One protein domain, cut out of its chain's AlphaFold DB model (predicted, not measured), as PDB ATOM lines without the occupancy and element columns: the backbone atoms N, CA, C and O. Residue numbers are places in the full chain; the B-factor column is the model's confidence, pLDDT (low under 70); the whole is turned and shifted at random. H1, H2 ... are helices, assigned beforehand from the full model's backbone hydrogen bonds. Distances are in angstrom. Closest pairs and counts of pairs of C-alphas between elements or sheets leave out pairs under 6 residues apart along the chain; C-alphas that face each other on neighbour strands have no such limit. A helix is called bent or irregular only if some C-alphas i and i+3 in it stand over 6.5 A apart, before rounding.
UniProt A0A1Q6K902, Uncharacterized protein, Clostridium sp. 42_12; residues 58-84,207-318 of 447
ATOM      1  N   TRP A  58     208.961 125.875 197.347       84.62
ATOM      2  CA  TRP A  58     207.861 126.623 196.736       84.62
ATOM      3  C   TRP A  58     208.279 127.850 195.891       84.62
ATOM      4  O   TRP A  58     207.706 128.036 194.820       84.62
ATOM      5  N   PRO A  59     209.294 128.650 196.278       86.25
ATOM      6  CA  PRO A  59     209.782 129.762 195.458       86.25
ATOM      7  C   PRO A  59     210.314 129.317 194.092       86.25
ATOM      8  O   PRO A  59     210.023 129.954 193.080       86.25
ATOM      9  N   ALA A  60     211.024 128.184 194.043       87.56
ATOM     10  CA  ALA A  60     211.487 127.607 192.786       87.56
ATOM     11  C   ALA A  60     210.295 127.213 191.899       87.56
ATOM     12  O   ALA A  60     210.265 127.560 190.721       87.56
ATOM     13  N   LEU A  61     209.265 126.579 192.465       90.81
ATOM     14  CA  LEU A  61     208.054 126.211 191.720       90.81
ATOM     15  C   LEU A  61     207.316 127.432 191.158       90.81
ATOM     16  O   LEU A  61     206.918 127.415 189.994       90.81
ATOM     17  N   ILE A  62     207.189 128.507 191.943       91.50
ATOM     18  CA  ILE A  62     206.606 129.775 191.477       91.50
ATOM     19  C   ILE A  62     207.416 130.334 190.306       91.50
ATOM     20  O   ILE A  62     206.836 130.723 189.295       91.50
ATOM     21  N   SER A  63     208.746 130.360 190.414       89.81
ATOM     22  CA  SER A  63     209.603 130.896 189.349       89.81
ATOM     23  C   SER A  63     209.525 130.074 188.055       89.81
ATOM     24  O   SER A  63     209.485 130.648 186.968       89.81
ATOM     25  N   ILE A  64     209.413 128.745 188.156       93.31
ATOM     26  CA  ILE A  64     209.212 127.849 187.009       93.31
ATOM     27  C   ILE A  64     207.859 128.129 186.356       93.31
ATOM     28  O   ILE A  64     207.786 128.345 185.145       93.31
ATOM     29  N   LEU A  65     206.794 128.181 187.158       94.50
ATOM     30  CA  LEU A  65     205.445 128.456 186.674       94.50
ATOM     31  C   LEU A  65     205.361 129.829 186.001       94.50
ATOM     32  O   LEU A  65     204.783 129.946 184.924       94.50
ATOM     33  N   LEU A  66     205.989 130.854 186.583       93.12
ATOM     34  CA  LEU A  66     206.031 132.189 185.998       93.12
ATOM     35  C   LEU A  66     206.848 132.225 184.701       93.12
ATOM     36  O   LEU A  66     206.434 132.890 183.756       93.12
ATOM     37  N   SER A  67     207.965 131.494 184.626       93.81
ATOM     38  CA  SER A  67     208.774 131.383 183.402       93.81
ATOM     39  C   SER A  67     207.951 130.811 182.246       93.81
ATOM     40  O   SER A  67     207.928 131.376 181.152       93.81
ATOM     41  N   LEU A  68     207.212 129.727 182.505       94.88
ATOM     42  CA  LEU A  68     206.329 129.096 181.521       94.88
ATOM     43  C   LEU A  68     205.150 130.003 181.149       94.88
ATOM     44  O   LEU A  68     204.859 130.188 179.966       94.88
ATOM     45  N   ALA A  69     204.499 130.611 182.144       94.69
ATOM     46  CA  ALA A  69     203.389 131.532 181.926       94.69
ATOM     47  C   ALA A  69     203.819 132.754 181.106       94.69
ATOM     48  O   ALA A  69     203.084 133.198 180.228       94.69
ATOM     49  N   ALA A  70     205.019 133.279 181.348       93.44
ATOM     50  CA  ALA A  70     205.542 134.419 180.621       93.44
ATOM     51  C   ALA A  70     205.924 134.075 179.176       93.44
ATOM     52  O   ALA A  70     205.602 134.839 178.268       93.44
ATOM     53  N   ALA A  71     206.531 132.910 178.935       93.19
ATOM     54  CA  ALA A  71     206.758 132.427 177.575       93.19
ATOM     55  C   ALA A  71     205.427 132.265 176.810       93.19
ATOM     56  O   ALA A  71     205.294 132.740 175.681       93.19
ATOM     57  N   GLY A  72     204.407 131.688 177.456       93.75
ATOM     58  CA  GLY A  72     203.056 131.582 176.896       93.75
ATOM     59  C   GLY A  72     202.402 132.945 176.645       93.75
ATOM     60  O   GLY A  72     201.807 133.167 175.593       93.75
ATOM     61  N   ALA A  73     202.550 133.897 177.566       92.56
ATOM     62  CA  ALA A  73     202.040 135.253 177.402       92.56
ATOM     63  C   ALA A  73     202.729 135.993 176.243       92.56
ATOM     64  O   ALA A  73     202.043 136.674 175.483       92.56
ATOM     65  N   ALA A  74     204.041 135.822 176.050       90.62
ATOM     66  CA  ALA A  74     204.759 136.378 174.903       90.62
ATOM     67  C   ALA A  74     204.249 135.798 173.574       90.62
ATOM     68  O   ALA A  74     203.974 136.554 172.642       90.62
ATOM     69  N   PHE A  75     204.015 134.483 173.516       91.75
ATOM     70  CA  PHE A  75     203.375 133.845 172.363       91.75
ATOM     71  C   PHE A  75     201.971 134.412 172.095       91.75
ATOM     72  O   PHE A  75     201.654 134.763 170.961       91.75
ATOM     73  N   LEU A  76     201.133 134.562 173.128       90.62
ATOM     74  CA  LEU A  76     199.784 135.123 172.987       90.62
ATOM     75  C   LEU A  76     199.798 136.593 172.543       90.62
ATOM     76  O   LEU A  76     198.936 137.006 171.762       90.62
ATOM     77  N   LEU A  77     200.760 137.385 173.029       88.38
ATOM     78  CA  LEU A  77     200.962 138.771 172.605       88.38
ATOM     79  C   LEU A  77     201.325 138.840 171.122       88.38
ATOM     80  O   LEU A  77     200.679 139.576 170.373       88.38
ATOM     81  N   TRP A  78     202.291 138.031 170.686       88.56
ATOM     82  CA  TRP A  78     202.658 137.926 169.277       88.56
ATOM     83  C   TRP A  78     201.480 137.451 168.415       88.56
ATOM     84  O   TRP A  78     201.154 138.090 167.415       88.56
ATOM     85  N   TRP A  79     200.759 136.410 168.840       86.94
ATOM     86  CA  TRP A  79     199.615 135.871 168.102       86.94
ATOM     87  C   TRP A  79     198.504 136.908 167.883       86.94
ATOM     88  O   TRP A  79     197.926 136.983 166.799       86.94
ATOM     89  N   LYS A  80     198.202 137.724 168.903       85.31
ATOM     90  CA  LYS A  80     197.141 138.741 168.830       85.31
ATOM     91  C   LYS A  80     197.573 140.031 168.137       85.31
ATOM     92  O   LYS A  80     196.746 140.666 167.489       85.31
ATOM     93  N   VAL A  81     198.820 140.461 168.324       82.12
ATOM     94  CA  VAL A  81     199.255 141.829 167.984       82.12
ATOM     95  C   VAL A  81     200.371 141.859 166.937       82.12
ATOM     96  O   VAL A  81     200.442 142.820 166.175       82.12
ATOM     97  N   GLY A  82     201.215 140.829 166.879       76.56
ATOM     98  CA  GLY A  82     202.408 140.763 166.029       76.56
ATOM     99  C   GLY A  82     202.251 139.976 164.728       76.56
ATOM    100  O   GLY A  82     203.146 140.014 163.894       76.56
ATOM    101  N   ARG A  83     201.131 139.274 164.513       77.62
ATOM    102  CA  ARG A  83     200.908 138.523 163.269       77.62
ATOM    103  C   ARG A  83     200.772 139.481 162.081       77.62
ATOM    104  O   ARG A  83     199.723 140.116 161.906       77.62
ATOM    105  N   ASP A  84     201.849 139.584 161.307       74.06
ATOM    106  CA  ASP A  84     201.930 140.399 160.099       74.06
ATOM    107  C   ASP A  84     200.954 139.916 159.025       74.06
ATOM    108  O   ASP A  84     200.652 138.725 158.898       74.06
ATOM    109  N   ASN A 207     200.322 150.221 168.979       71.50
ATOM    110  CA  ASN A 207     200.000 149.223 169.998       71.50
ATOM    111  C   ASN A 207     200.969 148.036 169.954       71.50
ATOM    112  O   ASN A 207     201.356 147.546 171.002       71.50
ATOM    113  N   SER A 208     201.411 147.624 168.765       71.38
ATOM    114  CA  SER A 208     202.407 146.564 168.595       71.38
ATOM    115  C   SER A 208     203.785 147.015 169.088       71.38
ATOM    116  O   SER A 208     204.411 146.324 169.891       71.38
ATOM    117  N   ILE A 209     204.207 148.232 168.723       65.62
ATOM    118  CA  ILE A 209     205.515 148.757 169.126       65.62
ATOM    119  C   ILE A 209     205.627 148.872 170.644       65.62
ATOM    120  O   ILE A 209     206.677 148.553 171.166       65.62
ATOM    121  N   ASN A 210     204.598 149.300 171.380       74.88
ATOM    122  CA  ASN A 210     204.724 149.541 172.827       74.88
ATOM    123  C   ASN A 210     204.794 148.256 173.682       74.88
ATOM    124  O   ASN A 210     205.156 148.342 174.856       74.88
ATOM    125  N   LYS A 211     204.471 147.074 173.135       79.81
ATOM    126  CA  LYS A 211     204.442 145.816 173.907       79.81
ATOM    127  C   LYS A 211     205.827 145.289 174.291       79.81
ATOM    128  O   LYS A 211     205.902 144.543 175.262       79.81
ATOM    129  N   HIS A 212     206.901 145.764 173.654       77.12
ATOM    130  CA  HIS A 212     208.278 145.446 174.058       77.12
ATOM    131  C   HIS A 212     208.573 145.780 175.529       77.12
ATOM    132  O   HIS A 212     209.270 145.037 176.213       77.12
ATOM    133  N   LEU A 213     207.965 146.846 176.069       80.75
ATOM    134  CA  LEU A 213     208.099 147.199 177.488       80.75
ATOM    135  C   LEU A 213     207.521 146.121 178.413       80.75
ATOM    136  O   LEU A 213     208.073 145.869 179.481       80.75
ATOM    137  N   ILE A 214     206.426 145.473 177.999       85.19
ATOM    138  CA  ILE A 214     205.821 144.371 178.755       85.19
ATOM    139  C   ILE A 214     206.752 143.157 178.715       85.19
ATOM    140  O   ILE A 214     207.004 142.564 179.760       85.19
ATOM    141  N   CYS A 215     207.329 142.841 177.552       84.31
ATOM    142  CA  CYS A 215     208.323 141.777 177.417       84.31
ATOM    143  C   CYS A 215     209.535 142.007 178.332       84.31
ATOM    144  O   CYS A 215     209.928 141.099 179.062       84.31
ATOM    145  N   TYR A 216     210.066 143.232 178.392       83.62
ATOM    146  CA  TYR A 216     211.176 143.564 179.293       83.62
ATOM    147  C   TYR A 216     210.798 143.455 180.773       83.62
ATOM    148  O   TYR A 216     211.575 142.920 181.565       83.62
ATOM    149  N   ALA A 217     209.599 143.905 181.151       86.56
ATOM    150  CA  ALA A 217     209.104 143.763 182.518       86.56
ATOM    151  C   ALA A 217     208.941 142.285 182.916       86.56
ATOM    152  O   ALA A 217     209.314 141.902 184.025       86.56
ATOM    153  N   MET A 218     208.445 141.442 182.003       88.19
ATOM    154  CA  MET A 218     208.320 139.998 182.216       88.19
ATOM    155  C   MET A 218     209.688 139.340 182.413       88.19
ATOM    156  O   MET A 218     209.872 138.613 183.385       88.19
ATOM    157  N   MET A 219     210.665 139.638 181.549       87.31
ATOM    158  CA  MET A 219     212.029 139.109 181.673       87.31
ATOM    159  C   MET A 219     212.667 139.496 183.013       87.31
ATOM    160  O   MET A 219     213.195 138.635 183.717       87.31
ATOM    161  N   ALA A 220     212.571 140.774 183.394       85.44
ATOM    162  CA  ALA A 220     213.103 141.265 184.662       85.44
ATOM    163  C   ALA A 220     212.434 140.583 185.867       85.44
ATOM    164  O   ALA A 220     213.124 140.162 186.794       85.44
ATOM    165  N   GLY A 221     211.106 140.418 185.839       87.69
ATOM    166  CA  GLY A 221     210.352 139.772 186.914       87.69
ATOM    167  C   GLY A 221     210.708 138.295 187.103       87.69
ATOM    168  O   GLY A 221     210.927 137.857 188.232       87.69
ATOM    169  N   ILE A 222     210.823 137.536 186.007       89.00
ATOM    170  CA  ILE A 222     211.201 136.115 186.048       89.00
ATOM    171  C   ILE A 222     212.611 135.953 186.618       89.00
ATOM    172  O   ILE A 222     212.821 135.140 187.518       89.00
ATOM    173  N   PHE A 223     213.572 136.747 186.133       83.12
ATOM    174  CA  PHE A 223     214.953 136.675 186.610       83.12
ATOM    175  C   PHE A 223     215.101 137.102 188.064       83.12
ATOM    176  O   PHE A 223     215.835 136.458 188.816       83.12
ATOM    177  N   PHE A 224     214.388 138.150 188.478       86.25
ATOM    178  CA  PHE A 224     214.362 138.578 189.870       86.25
ATOM    179  C   PHE A 224     213.878 137.448 190.783       86.25
ATOM    180  O   PHE A 224     214.557 137.095 191.744       86.25
ATOM    181  N   LEU A 225     212.758 136.810 190.439       85.88
ATOM    182  CA  LEU A 225     212.194 135.722 191.239       85.88
ATOM    183  C   LEU A 225     213.062 134.461 191.240       85.88
ATOM    184  O   LEU A 225     213.186 133.814 192.278       85.88
ATOM    185  N   ALA A 226     213.690 134.129 190.110       85.62
ATOM    186  CA  ALA A 226     214.555 132.959 189.990       85.62
ATOM    187  C   ALA A 226     215.883 133.091 190.758       85.62
ATOM    188  O   ALA A 226     216.545 132.080 190.979       85.62
ATOM    189  N   THR A 227     216.291 134.306 191.151       83.50
ATOM    190  CA  THR A 227     217.626 134.557 191.723       83.50
ATOM    191  C   THR A 227     217.614 135.182 193.114       83.50
ATOM    192  O   THR A 227     218.380 134.744 193.966       83.50
ATOM    193  N   TYR A 228     216.731 136.143 193.394       86.50
ATOM    194  CA  TYR A 228     216.738 136.891 194.656       86.50
ATOM    195  C   TYR A 228     216.549 135.975 195.876       86.50
ATOM    196  O   TYR A 228     217.408 135.866 196.754       86.50
ATOM    197  N   LEU A 229     215.425 135.265 195.913       83.44
ATOM    198  CA  LEU A 229     215.025 134.467 197.069       83.44
ATOM    199  C   LEU A 229     215.982 133.285 197.359       83.44
ATOM    200  O   LEU A 229     216.408 133.164 198.507       83.44
ATOM    201  N   PRO A 230     216.433 132.491 196.360       81.19
ATOM    202  CA  PRO A 230     217.439 131.451 196.589       81.19
ATOM    203  C   PRO A 230     218.764 132.009 197.116       81.19
ATOM    204  O   PRO A 230     219.409 131.392 197.952       81.19
ATOM    205  N   ILE A 231     219.202 133.175 196.647       81.81
ATOM    206  CA  ILE A 231     220.485 133.737 197.086       81.81
ATOM    207  C   ILE A 231     220.365 134.304 198.496       81.81
ATOM    208  O   ILE A 231     221.282 134.141 199.300       81.81
ATOM    209  N   TYR A 232     219.234 134.929 198.820       84.00
ATOM    210  CA  TYR A 232     218.971 135.449 200.156       84.00
ATOM    211  C   TYR A 232     218.947 134.332 201.206       84.00
ATOM    212  O   TYR A 232     219.643 134.447 202.211       84.00
ATOM    213  N   ASP A 233     218.241 133.231 200.937       80.38
ATOM    214  CA  ASP A 233     218.123 132.104 201.872       80.38
ATOM    215  C   ASP A 233     219.479 131.432 202.171       80.38
ATOM    216  O   ASP A 233     219.671 130.896 203.258       80.38
ATOM    217  N   TYR A 234     220.435 131.474 201.232       76.88
ATOM    218  CA  TYR A 234     221.738 130.806 201.373       76.88
ATOM    219  C   TYR A 234     222.877 131.722 201.819       76.88
ATOM    220  O   TYR A 234     223.834 131.257 202.432       76.88
ATOM    221  N   THR A 235     222.815 133.012 201.493       77.88
ATOM    222  CA  THR A 235     223.866 133.973 201.869       77.88
ATOM    223  C   THR A 235     223.492 134.808 203.089       77.88
ATOM    224  O   THR A 235     224.363 135.475 203.642       77.88
ATOM    225  N   TYR A 236     222.210 134.811 203.483       77.56
ATOM    226  CA  TYR A 236     221.624 135.709 204.488       77.56
ATOM    227  C   TYR A 236     221.983 137.188 204.265       77.56
ATOM    228  O   TYR A 236     221.973 138.000 205.190       77.56
ATOM    229  N   ASN A 237     222.295 137.556 203.019       80.38
ATOM    230  CA  ASN A 237     222.791 138.871 202.656       80.38
ATOM    231  C   ASN A 237     221.881 139.504 201.594       80.38
ATOM    232  O   ASN A 237     221.935 139.177 200.405       80.38
ATOM    233  N   ALA A 238     221.040 140.443 202.034       82.56
ATOM    234  CA  ALA A 238     220.094 141.140 201.166       82.56
ATOM    235  C   ALA A 238     220.782 141.983 200.081       82.56
ATOM    236  O   ALA A 238     220.282 142.056 198.959       82.56
ATOM    237  N   THR A 239     221.931 142.601 200.378       79.88
ATOM    238  CA  THR A 239     222.625 143.446 199.394       79.88
ATOM    239  C   THR A 239     223.220 142.594 198.285       79.88
ATOM    240  O   THR A 239     223.051 142.914 197.110       79.88
ATOM    241  N   PHE A 240     223.828 141.460 198.636       77.06
ATOM    242  CA  PHE A 240     224.328 140.500 197.655       77.06
ATOM    243  C   PHE A 240     223.192 139.911 196.810       77.06
ATOM    244  O   PHE A 240     223.312 139.821 195.595       77.06
ATOM    245  N   SER A 241     222.051 139.588 197.422       80.00
ATOM    246  CA  SER A 241     220.891 139.052 196.706       80.00
ATOM    247  C   SER A 241     220.256 140.047 195.713       80.00
ATOM    248  O   SER A 241     219.809 139.638 194.642       80.00
ATOM    249  N   LEU A 242     220.260 141.357 196.000       82.81
ATOM    250  CA  LEU A 242     219.713 142.384 195.098       82.81
ATOM    251  C   LEU A 242     220.632 142.743 193.926       82.81
ATOM    252  O   LEU A 242     220.139 143.050 192.840       82.81
ATOM    253  N   THR A 243     221.952 142.724 194.111       78.44
ATOM    254  CA  THR A 243     222.890 143.101 193.036       78.44
ATOM    255  C   THR A 243     222.838 142.117 191.870       78.44
ATOM    256  O   THR A 243     223.017 142.509 190.719       78.44
ATOM    257  N   ILE A 244     222.511 140.859 192.155       77.94
ATOM    258  CA  ILE A 244     222.423 139.758 191.200       77.94
ATOM    259  C   ILE A 244     221.421 140.024 190.053       77.94
ATOM    260  O   ILE A 244     221.850 140.122 188.898       77.94
ATOM    261  N   PRO A 245     220.106 140.167 190.312       78.94
ATOM    262  CA  PRO A 245     219.129 140.382 189.252       78.94
ATOM    263  C   PRO A 245     219.310 141.734 188.557       78.94
ATOM    264  O   PRO A 245     218.997 141.850 187.374       78.94
ATOM    265  N   ILE A 246     219.853 142.742 189.250       81.38
ATOM    266  CA  ILE A 246     220.145 144.061 188.668       81.38
ATOM    267  C   ILE A 246     221.265 143.952 187.628       81.38
ATOM    268  O   ILE A 246     221.106 144.431 186.505       81.38
ATOM    269  N   MET A 247     222.373 143.289 187.970       79.50
ATOM    270  CA  MET A 247     223.486 143.061 187.043       79.50
ATOM    271  C   MET A 247     223.036 142.254 185.829       79.50
ATOM    272  O   MET A 247     223.357 142.604 184.695       79.50
ATOM    273  N   PHE A 248     222.241 141.210 186.052       76.19
ATOM    274  CA  PHE A 248     221.718 140.400 184.961       76.19
ATOM    275  C   PHE A 248     220.748 141.185 184.066       76.19
ATOM    276  O   PHE A 248     220.850 141.129 182.841       76.19
ATOM    277  N   GLY A 249     219.850 141.979 184.660       76.50
ATOM    278  CA  GLY A 249     218.968 142.886 183.929       76.50
ATOM    279  C   GLY A 249     219.743 143.905 183.090       76.50
ATOM    280  O   GLY A 249     219.365 144.174 181.951       76.50
ATOM    281  N   PHE A 250     220.867 144.412 183.606       77.25
ATOM    282  CA  PHE A 250     221.758 145.301 182.864       77.25
ATOM    283  C   PHE A 250     222.410 144.595 181.669       77.25
ATOM    284  O   PHE A 250     222.392 145.135 180.564       77.25
ATOM    285  N   VAL A 251     222.919 143.371 181.855       79.25
ATOM    286  CA  VAL A 251     223.497 142.561 180.769       79.25
ATOM    287  C   VAL A 251     222.448 142.245 179.700       79.25
ATOM    288  O   VAL A 251     222.711 142.448 178.517       79.25
ATOM    289  N   LEU A 252     221.239 141.826 180.089       74.12
ATOM    290  CA  LEU A 252     220.134 141.600 179.151       74.12
ATOM    291  C   LEU A 252     219.782 142.864 178.366       74.12
ATOM    292  O   LEU A 252     219.712 142.822 177.141       74.12
ATOM    293  N   ALA A 253     219.583 143.992 179.053       71.00
ATOM    294  CA  ALA A 253     219.265 145.262 178.408       71.00
ATOM    295  C   ALA A 253     220.375 145.699 177.440       71.00
ATOM    296  O   ALA A 253     220.090 146.260 176.382       71.00
ATOM    297  N   PHE A 254     221.633 145.415 177.781       73.75
ATOM    298  CA  PHE A 254     222.787 145.712 176.948       73.75
ATOM    299  C   PHE A 254     222.843 144.826 175.693       73.75
ATOM    300  O   PHE A 254     222.977 145.366 174.597       73.75
ATOM    301  N   ILE A 255     222.647 143.507 175.829       73.12
ATOM    302  CA  ILE A 255     222.568 142.552 174.705       73.12
ATOM    303  C   ILE A 255     221.398 142.896 173.778       73.12
ATOM    304  O   ILE A 255     221.551 142.946 172.561       73.12
ATOM    305  N   ILE A 256     220.222 143.175 174.342       70.06
ATOM    306  CA  ILE A 256     219.047 143.605 173.580       70.06
ATOM    307  C   ILE A 256     219.396 144.880 172.809       70.06
ATOM    308  O   ILE A 256     219.293 144.920 171.583       70.06
ATOM    309  N   ARG A 257     219.893 145.915 173.495       69.12
ATOM    310  CA  ARG A 257     220.272 147.175 172.850       69.12
ATOM    311  C   ARG A 257     221.241 146.956 171.689       69.12
ATOM    312  O   ARG A 257     221.070 147.627 170.679       69.12
ATOM    313  N   THR A 258     222.225 146.068 171.810       68.19
ATOM    314  CA  THR A 258     223.239 145.854 170.765       68.19
ATOM    315  C   THR A 258     222.747 144.997 169.602       68.19
ATOM    316  O   THR A 258     223.127 145.248 168.458       68.19
ATOM    317  N   ILE A 259     221.852 144.038 169.849       66.19
ATOM    318  CA  ILE A 259     221.181 143.279 168.785       66.19
ATOM    319  C   ILE A 259     220.306 144.214 167.939       66.19
ATOM    320  O   ILE A 259     220.342 144.148 166.708       66.19
ATOM    321  N   PHE A 260     219.564 145.116 168.588       60.12
ATOM    322  CA  PHE A 260     218.603 146.007 167.930       60.12
ATOM    323  C   PHE A 260     219.186 147.350 167.468       60.12
ATOM    324  O   PHE A 260     218.507 148.120 166.780       60.12
ATOM    325  N   SER A 261     220.428 147.672 167.829       61.75
ATOM    326  CA  SER A 261     221.077 148.889 167.362       61.75
ATOM    327  C   SER A 261     221.685 148.701 165.968       61.75
ATOM    328  O   SER A 261     222.143 147.628 165.570       61.75
ATOM    329  N   SER A 262     221.712 149.796 165.209       53.53
ATOM    330  CA  SER A 262     222.376 149.890 163.901       53.53
ATOM    331  C   SER A 262     223.890 150.084 164.050       53.53
ATOM    332  O   SER A 262     224.508 150.790 163.261       53.53
ATOM    333  N   GLU A 263     224.472 149.541 165.119       63.06
ATOM    334  CA  GLU A 263     225.890 149.696 165.418       63.06
ATOM    335  C   GLU A 263     226.724 148.720 164.578       63.06
ATOM    336  O   GLU A 263     226.226 147.710 164.066       63.06
ATOM    337  N   THR A 264     228.011 149.023 164.430       66.19
ATOM    338  CA  THR A 264     228.936 148.228 163.613       66.19
ATOM    339  C   THR A 264     229.079 146.801 164.142       66.19
ATOM    340  O   THR A 264     228.967 146.556 165.345       66.19
ATOM    341  N   ILE A 265     229.397 145.844 163.264       72.62
ATOM    342  CA  ILE A 265     229.629 144.437 163.648       72.62
ATOM    343  C   ILE A 265     230.673 144.335 164.773       72.62
ATOM    344  O   ILE A 265     230.480 143.578 165.720       72.62
ATOM    345  N   PHE A 266     231.722 145.162 164.732       70.25
ATOM    346  CA  PHE A 266     232.729 145.234 165.792       70.25
ATOM    347  C   PHE A 266     232.125 145.580 167.159       70.25
ATOM    348  O   PHE A 266     232.393 144.891 168.136       70.25
ATOM    349  N   SER A 267     231.275 146.607 167.238       65.56
ATOM    350  CA  SER A 267     230.621 146.984 168.498       65.56
ATOM    351  C   SER A 267     229.681 145.890 169.022       65.56
ATOM    352  O   SER A 267     229.590 145.690 170.233       65.56
ATOM    353  N   LYS A 268     229.038 145.130 168.122       74.94
ATOM    354  CA  LYS A 268     228.211 143.973 168.479       74.94
ATOM    355  C   LYS A 268     229.080 142.877 169.086       74.94
ATOM    356  O   LYS A 268     228.778 142.423 170.186       74.94
ATOM    357  N   ILE A 269     230.200 142.533 168.447       77.25
ATOM    358  CA  ILE A 269     231.172 141.561 168.971       77.25
ATOM    359  C   ILE A 269     231.719 142.024 170.325       77.25
ATOM    360  O   ILE A 269     231.655 141.270 171.293       77.25
ATOM    361  N   LEU A 270     232.180 143.272 170.429       78.00
ATOM    362  CA  LEU A 270     232.685 143.843 171.675       78.00
ATOM    363  C   LEU A 270     231.624 143.790 172.782       78.00
ATOM    364  O   LEU A 270     231.936 143.425 173.910       78.00
ATOM    365  N   SER A 271     230.361 144.087 172.467       70.75
ATOM    366  CA  SER A 271     229.274 144.029 173.447       70.75
ATOM    367  C   SER A 271     228.996 142.616 173.952       70.75
ATOM    368  O   SER A 271     228.743 142.430 175.142       70.75
ATOM    369  N   VAL A 272     229.091 141.619 173.070       79.56
ATOM    370  CA  VAL A 272     228.945 140.205 173.416       79.56
ATOM    371  C   VAL A 272     230.126 139.756 174.269       79.56
ATOM    372  O   VAL A 272     229.910 139.157 175.315       79.56
ATOM    373  N   VAL A 273     231.360 140.114 173.902       82.81
ATOM    374  CA  VAL A 273     232.566 139.808 174.691       82.81
ATOM    375  C   VAL A 273     232.495 140.440 176.081       82.81
ATOM    376  O   VAL A 273     232.737 139.753 177.068       82.81
ATOM    377  N   MET A 274     232.093 141.709 176.187       77.31
ATOM    378  CA  MET A 274     231.913 142.386 177.478       77.31
ATOM    379  C   MET A 274     230.793 141.750 178.303       77.31
ATOM    380  O   MET A 274     230.931 141.602 179.514       77.31
ATOM    381  N   SER A 275     229.716 141.312 177.651       79.50
ATOM    382  CA  SER A 275     228.626 140.593 178.311       79.50
ATOM    383  C   SER A 275     229.095 139.229 178.826       79.50
ATOM    384  O   SER A 275     228.825 138.892 179.973       79.50
ATOM    385  N   ILE A 276     229.874 138.473 178.044       81.75
ATOM    386  CA  ILE A 276     230.494 137.205 178.466       81.75
ATOM    387  C   ILE A 276     231.494 137.442 179.608       81.75
ATOM    388  O   ILE A 276     231.515 136.679 180.573       81.75
ATOM    389  N   ALA A 277     232.293 138.510 179.557       80.56
ATOM    390  CA  ALA A 277     233.217 138.888 180.626       80.56
ATOM    391  C   ALA A 277     232.471 139.231 181.931       80.56
ATOM    392  O   ALA A 277     232.843 138.752 183.003       80.56
ATOM    393  N   MET A 278     231.367 139.983 181.848       75.88
ATOM    394  CA  MET A 278     230.511 140.278 183.002       75.88
ATOM    395  C   MET A 278     229.843 139.013 183.551       75.88
ATOM    396  O   MET A 278     229.847 138.808 184.762       75.88
ATOM    397  N   ILE A 279     229.325 138.137 182.683       77.19
ATOM    398  CA  ILE A 279     228.707 136.863 183.082       77.19
ATOM    399  C   ILE A 279     229.745 135.931 183.728       77.19
ATOM    400  O   ILE A 279     229.460 135.329 184.757       77.19
ATOM    401  N   SER A 280     230.956 135.827 183.179       75.38
ATOM    402  CA  SER A 280     232.003 134.921 183.680       75.38
ATOM    403  C   SER A 280     232.552 135.336 185.047       75.38
ATOM    404  O   SER A 280     232.615 134.499 185.949       75.38
ATOM    405  N   GLY A 281     232.864 136.623 185.249       70.56
ATOM    406  CA  GLY A 281     233.265 137.139 186.565       70.56
ATOM    407  C   GLY A 281     232.182 136.917 187.625       70.56
ATOM    408  O   GLY A 281     232.459 136.619 188.786       70.56
ATOM    409  N   TYR A 282     230.929 136.969 187.193       70.56
ATOM    410  CA  TYR A 282     229.766 136.786 188.035       70.56
ATOM    411  C   TYR A 282     229.465 135.306 188.360       70.56
ATOM    412  O   TYR A 282     229.174 134.969 189.511       70.56
ATOM    413  N   CYS A 283     229.646 134.388 187.403       72.00
ATOM    414  CA  CYS A 283     229.596 132.938 187.632       72.00
ATOM    415  C   CYS A 283     230.649 132.471 188.650       72.00
ATOM    416  O   CYS A 283     230.373 131.577 189.449       72.00
ATOM    417  N   LEU A 284     231.835 133.091 188.663       73.75
ATOM    418  CA  LEU A 284     232.871 132.808 189.661       73.75
ATOM    419  C   LEU A 284     232.442 133.234 191.073       73.75
ATOM    420  O   LEU A 284     232.642 132.473 192.020       73.75
ATOM    421  N   GLY A 285     231.802 134.402 191.210       68.12
ATOM    422  CA  GLY A 285     231.269 134.894 192.487       68.12
ATOM    423  C   GLY A 285     230.099 134.061 193.024       68.12
ATOM    424  O   GLY A 285     229.980 133.857 194.231       68.12
ATOM    425  N   LEU A 286     229.271 133.511 192.132       74.19
ATOM    426  CA  LEU A 286     228.153 132.639 192.497       74.19
ATOM    427  C   LEU A 286     228.531 131.166 192.683       74.19
ATOM    428  O   LEU A 286     227.688 130.399 193.143       74.19
ATOM    429  N   ARG A 287     229.766 130.751 192.368       75.19
ATOM    430  CA  ARG A 287     230.188 129.337 192.378       75.19
ATOM    431  C   ARG A 287     229.766 128.605 193.650       75.19
ATOM    432  O   ARG A 287     229.169 127.537 193.580       75.19
ATOM    433  N   ASN A 288     230.053 129.193 194.808       70.50
ATOM    434  CA  ASN A 288     229.745 128.569 196.092       70.50
ATOM    435  C   ASN A 288     228.223 128.499 196.317       70.50
ATOM    436  O   ASN A 288     227.712 127.460 196.715       70.50
ATOM    437  N   VAL A 289     227.479 129.552 195.967       74.38
ATOM    438  CA  VAL A 289     226.010 129.582 196.083       74.38
ATOM    439  C   VAL A 289     225.357 128.532 195.172       74.38
ATOM    440  O   VAL A 289     224.452 127.819 195.590       74.38
ATOM    441  N   VAL A 290     225.846 128.366 193.943       75.31
ATOM    442  CA  VAL A 290     225.319 127.381 192.982       75.31
ATOM    443  C   VAL A 290     225.604 125.939 193.415       75.31
ATOM    444  O   VAL A 290     224.777 125.060 193.181       75.31
ATOM    445  N   LEU A 291     226.748 125.677 194.056       76.50
ATOM    446  CA  LEU A 291     227.099 124.337 194.542       76.50
ATOM    447  C   LEU A 291     226.258 123.906 195.751       76.50
ATOM    448  O   LEU A 291     225.905 122.733 195.846       76.50
ATOM    449  N   TYR A 292     225.920 124.839 196.645       77.00
ATOM    450  CA  TYR A 292     225.131 124.545 197.847       77.00
ATOM    451  C   TYR A 292     223.614 124.659 197.638       77.00
ATOM    452  O   TYR A 292     222.844 124.207 198.487       77.00
ATOM    453  N   THR A 293     223.163 125.234 196.517       79.56
ATOM    454  CA  THR A 293     221.731 125.364 196.221       79.56
ATOM    455  C   THR A 293     221.126 124.062 195.666       79.56
ATOM    456  O   THR A 293     221.722 123.379 194.827       79.56
ATOM    457  N   PRO A 294     219.898 123.710 196.088       84.00
ATOM    458  CA  PRO A 294     219.178 122.540 195.617       84.00
ATOM    459  C   PRO A 294     219.007 122.525 194.098       84.00
ATOM    460  O   PRO A 294     218.854 123.559 193.446       84.00
ATOM    461  N   THR A 295     218.945 121.324 193.522       87.00
ATOM    462  CA  THR A 295     218.783 121.116 192.072       87.00
ATOM    463  C   THR A 295     217.568 121.841 191.493       87.00
ATOM    464  O   THR A 295     217.649 122.366 190.388       87.00
ATOM    465  N   ILE A 296     216.473 121.958 192.249       88.12
ATOM    466  CA  ILE A 296     215.257 122.641 191.787       88.12
ATOM    467  C   ILE A 296     215.476 124.136 191.501       88.12
ATOM    468  O   ILE A 296     214.934 124.656 190.531       88.12
ATOM    469  N   TYR A 297     216.319 124.815 192.284       86.88
ATOM    470  CA  TYR A 297     216.658 126.223 192.061       86.88
ATOM    471  C   TYR A 297     217.546 126.411 190.827       86.88
ATOM    472  O   TYR A 297     217.376 127.367 190.074       86.88
ATOM    473  N   ARG A 298     218.436 125.449 190.563       86.25
ATOM    474  CA  ARG A 298     219.249 125.420 189.339       86.25
ATOM    475  C   ARG A 298     218.378 125.218 188.096       86.25
ATOM    476  O   ARG A 298     218.562 125.916 187.103       86.25
ATOM    477  N   ILE A 299     217.389 124.325 188.172       89.25
ATOM    478  CA  ILE A 299     216.402 124.110 187.099       89.25
ATOM    479  C   ILE A 299     215.584 125.384 186.853       89.25
ATOM    480  O   ILE A 299     215.441 125.803 185.707       89.25
ATOM    481  N   ALA A 300     215.091 126.024 187.916       89.81
ATOM    482  CA  ALA A 300     214.356 127.284 187.824       89.81
ATOM    483  C   ALA A 300     215.153 128.387 187.111       89.81
ATOM    484  O   ALA A 300     214.626 129.058 186.225       89.81
ATOM    485  N   PHE A 301     216.435 128.533 187.448       86.50
ATOM    486  CA  PHE A 301     217.320 129.504 186.812       86.50
ATOM    487  C   PHE A 301     217.538 129.224 185.316       86.50
ATOM    488  O   PHE A 301     217.447 130.136 184.494       86.50
ATOM    489  N   VAL A 302     217.765 127.963 184.935       87.88
ATOM    490  CA  VAL A 302     217.912 127.577 183.519       87.88
ATOM    491  C   VAL A 302     216.622 127.843 182.739       87.88
ATOM    492  O   VAL A 302     216.667 128.398 181.641       87.88
ATOM    493  N   LEU A 303     215.461 127.513 183.311       91.31
ATOM    494  CA  LEU A 303     214.169 127.780 182.678       91.31
ATOM    495  C   LEU A 303     213.881 129.279 182.535       91.31
ATOM    496  O   LEU A 303     213.322 129.681 181.517       91.31
ATOM    497  N   ALA A 304     214.313 130.111 183.486       88.81
ATOM    498  CA  ALA A 304     214.226 131.567 183.380       88.81
ATOM    499  C   ALA A 304     215.039 132.113 182.190       88.81
ATOM    500  O   ALA A 304     214.541 132.960 181.442       88.81
ATOM    501  N   ILE A 305     216.255 131.592 181.967       85.94
ATOM    502  CA  ILE A 305     217.086 131.942 180.802       85.94
ATOM    503  C   ILE A 305     216.384 131.550 179.501       85.94
ATOM    504  O   ILE A 305     216.265 132.378 178.595       85.94
ATOM    505  N   ILE A 306     215.886 130.314 179.416       90.00
ATOM    506  CA  ILE A 306     215.182 129.818 178.226       90.00
ATOM    507  C   ILE A 306     213.938 130.669 177.949       90.00
ATOM    508  O   ILE A 306     213.744 131.119 176.821       90.00
ATOM    509  N   ALA A 307     213.128 130.953 178.974       91.31
ATOM    510  CA  ALA A 307     211.940 131.792 178.845       91.31
ATOM    511  C   ALA A 307     212.288 133.193 178.330       91.31
ATOM    512  O   ALA A 307     211.598 133.713 177.459       91.31
ATOM    513  N   CYS A 308     213.386 133.786 178.797       87.56
ATOM    514  CA  CYS A 308     213.842 135.080 178.303       87.56
ATOM    515  C   CYS A 308     214.293 135.035 176.840       87.56
ATOM    516  O   CYS A 308     213.960 135.948 176.090       87.56
ATOM    517  N   GLY A 309     214.954 133.959 176.403       85.62
ATOM    518  CA  GLY A 309     215.254 133.737 174.985       85.62
ATOM    519  C   GLY A 309     213.987 133.641 174.124       85.62
ATOM    520  O   GLY A 309     213.901 134.276 173.074       85.62
ATOM    521  N   VAL A 310     212.967 132.922 174.602       90.31
ATOM    522  CA  VAL A 310     211.660 132.817 173.929       90.31
ATOM    523  C   VAL A 310     210.943 134.171 173.876       90.31
ATOM    524  O   VAL A 310     210.413 134.547 172.832       90.31
ATOM    525  N   ILE A 311     210.952 134.936 174.971       89.69
ATOM    526  CA  ILE A 311     210.364 136.282 175.017       89.69
ATOM    527  C   ILE A 311     211.081 137.213 174.027       89.69
ATOM    528  O   ILE A 311     210.407 137.923 173.287       89.69
ATOM    529  N   MET A 312     212.418 137.178 173.965       84.62
ATOM    530  CA  MET A 312     213.204 137.968 173.006       84.62
ATOM    531  C   MET A 312     212.893 137.596 171.555       84.62
ATOM    532  O   MET A 312     212.785 138.481 170.709       84.62
ATOM    533  N   PHE A 313     212.723 136.304 171.268       86.31
ATOM    534  CA  PHE A 313     212.327 135.836 169.942       86.31
ATOM    535  C   PHE A 313     210.976 136.434 169.528       86.31
ATOM    536  O   PHE A 313     210.874 137.046 168.468       86.31
ATOM    537  N   PHE A 314     209.950 136.325 170.376       86.88
ATOM    538  CA  PHE A 314     208.637 136.887 170.051       86.88
ATOM    539  C   PHE A 314     208.634 138.415 170.007       86.88
ATOM    540  O   PHE A 314     207.957 138.974 169.151       86.88
ATOM    541  N   ASP A 315     209.404 139.087 170.866       82.88
ATOM    542  CA  ASP A 315     209.552 140.546 170.849       82.88
ATOM    543  C   ASP A 315     210.150 141.051 169.527       82.88
ATOM    544  O   ASP A 315     209.642 142.012 168.949       82.88
ATOM    545  N   TYR A 316     211.150 140.346 168.985       80.31
ATOM    546  CA  TYR A 316     211.746 140.663 167.684       80.31
ATOM    547  C   TYR A 316     210.715 140.634 166.542       80.31
ATOM    548  O   TYR A 316     210.710 141.526 165.694       80.31
ATOM    549  N   TYR A 317     209.814 139.646 166.542       80.00
ATOM    550  CA  TYR A 317     208.758 139.488 165.530       80.00
ATOM    551  C   TYR A 317     207.433 140.173 165.898       80.00
ATOM    552  O   TYR A 317     206.436 140.008 165.200       80.00
ATOM    553  N   MET A 318     207.382 140.921 167.001       79.00
ATOM    554  CA  MET A 318     206.167 141.597 167.449       79.00
ATOM    555  C   MET A 318     205.787 142.857 166.649       79.00
ATOM    556  O   MET A 318     204.583 143.129 166.593       79.00
TER     557      MET A 318
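AT A GLANCE: This is residues 58 to 84 and 207 to 318 of the 447 residues of an uncharacterized protein of Clostridium sp. 42_12 (UniProt A0A1Q6K902). Five long helices make an up-and-down bundle: H1, H3 and H6 pack together as a triangle, and the hairpin of H4 and H5 is joined to one side of it, H4 packing on H3. H5 is on the far side of H4 from H3, and its last part, after a kink near residue 286, turns back toward the end of H3; residues 261 to 266, at the turn of the H4 and H5 hairpin, stick out. The printed part has 139 residues with six named helices, H1 to H6 in chain order, H2 being a short piece before H3, and no named strand; the class is all helix. The whole is compact, with a radius of gyration of the C-alphas of 15.9 A and spans of 47 by 37 by 22 A.

HOW THE PARTS SIT: H1, residues 58 to 82, touches H6, residues 295 to 316, at a shallow tilt of 11 degrees, the same way; their closest C-alphas, those of Ile 64 and Ala 300, are 5.2 A apart. H2, residues 207 to 210, only just touches H1, with 3 pairs of C-alphas within 8 A, the closest those of Val 81 and Ser 208 at 5.7 A. H3, residues 212 to 235, is the hub, touching four other helices. It touches H1 at 8 degrees, opposite ways, closest at the C-alphas of Ser 63 and Ala 226, 5.4 A. It touches H6 at 13 degrees, opposite ways, closest at the C-alphas of Ala 226 and Phe 301, 5.4 A. H3 and H4, residues 238 to 260, are a helical hairpin at 30 degrees; the C-alphas of Tyr 228 and Ser 241 come closest, at 5.1 A. H4 and H5, residues 265 to 292, are a second one at 24 degrees, closest at the C-alphas of Thr 258 and Lys 268, 5.8 A. H5 touches H3 with residues 289 to 292 alone, the C-alphas of Tyr 234 and Val 289 being closest at 6.9 A. H5 and H6 are close but not clearly touching, H4 and H6 are near each other, and H1 is apart from H4 and H5. Every O i to N i+4 pair is within hydrogen-bond range in H1 and H6; the counts are 18 of 20 in H3, 16 of 19 in H4 and 22 of 24 in H5, and H2 is too short for such a pair.

IN THESE COORDINATES: H1 begins at C-alpha 58 (207.861, 126.623, 196.736) and is 34.2 A long from first to last C-alpha. H2 measures 5.5 A, H3 33.9 A and H4 33.6 A. H5, the longest helix with 28 residues, measures 39.8 A, and H6, 32.0 A long, ends at C-alpha 316 (211.746, 140.663, 167.684). H3 and H5 are irregular: C-alphas 226 and 229 are 7.3 A apart, and C-alphas 285 and 288 are 7.4 A apart.

THE WHOLE: The two C-alphas farthest apart, those of Asp 84 and Tyr 236, are 48.8 A apart. Residues 85 to 206 are not printed, and C-alphas 84 and 207 are 13.4 A apart across the cut. The links from H2 to H3, H3 to H4, H4 to H5 and H5 to H6 are tight. The mean pLDDT of the printed part is 81.0; residue 209, residues 257 to 264, residue 267 and residue 285 are under 70.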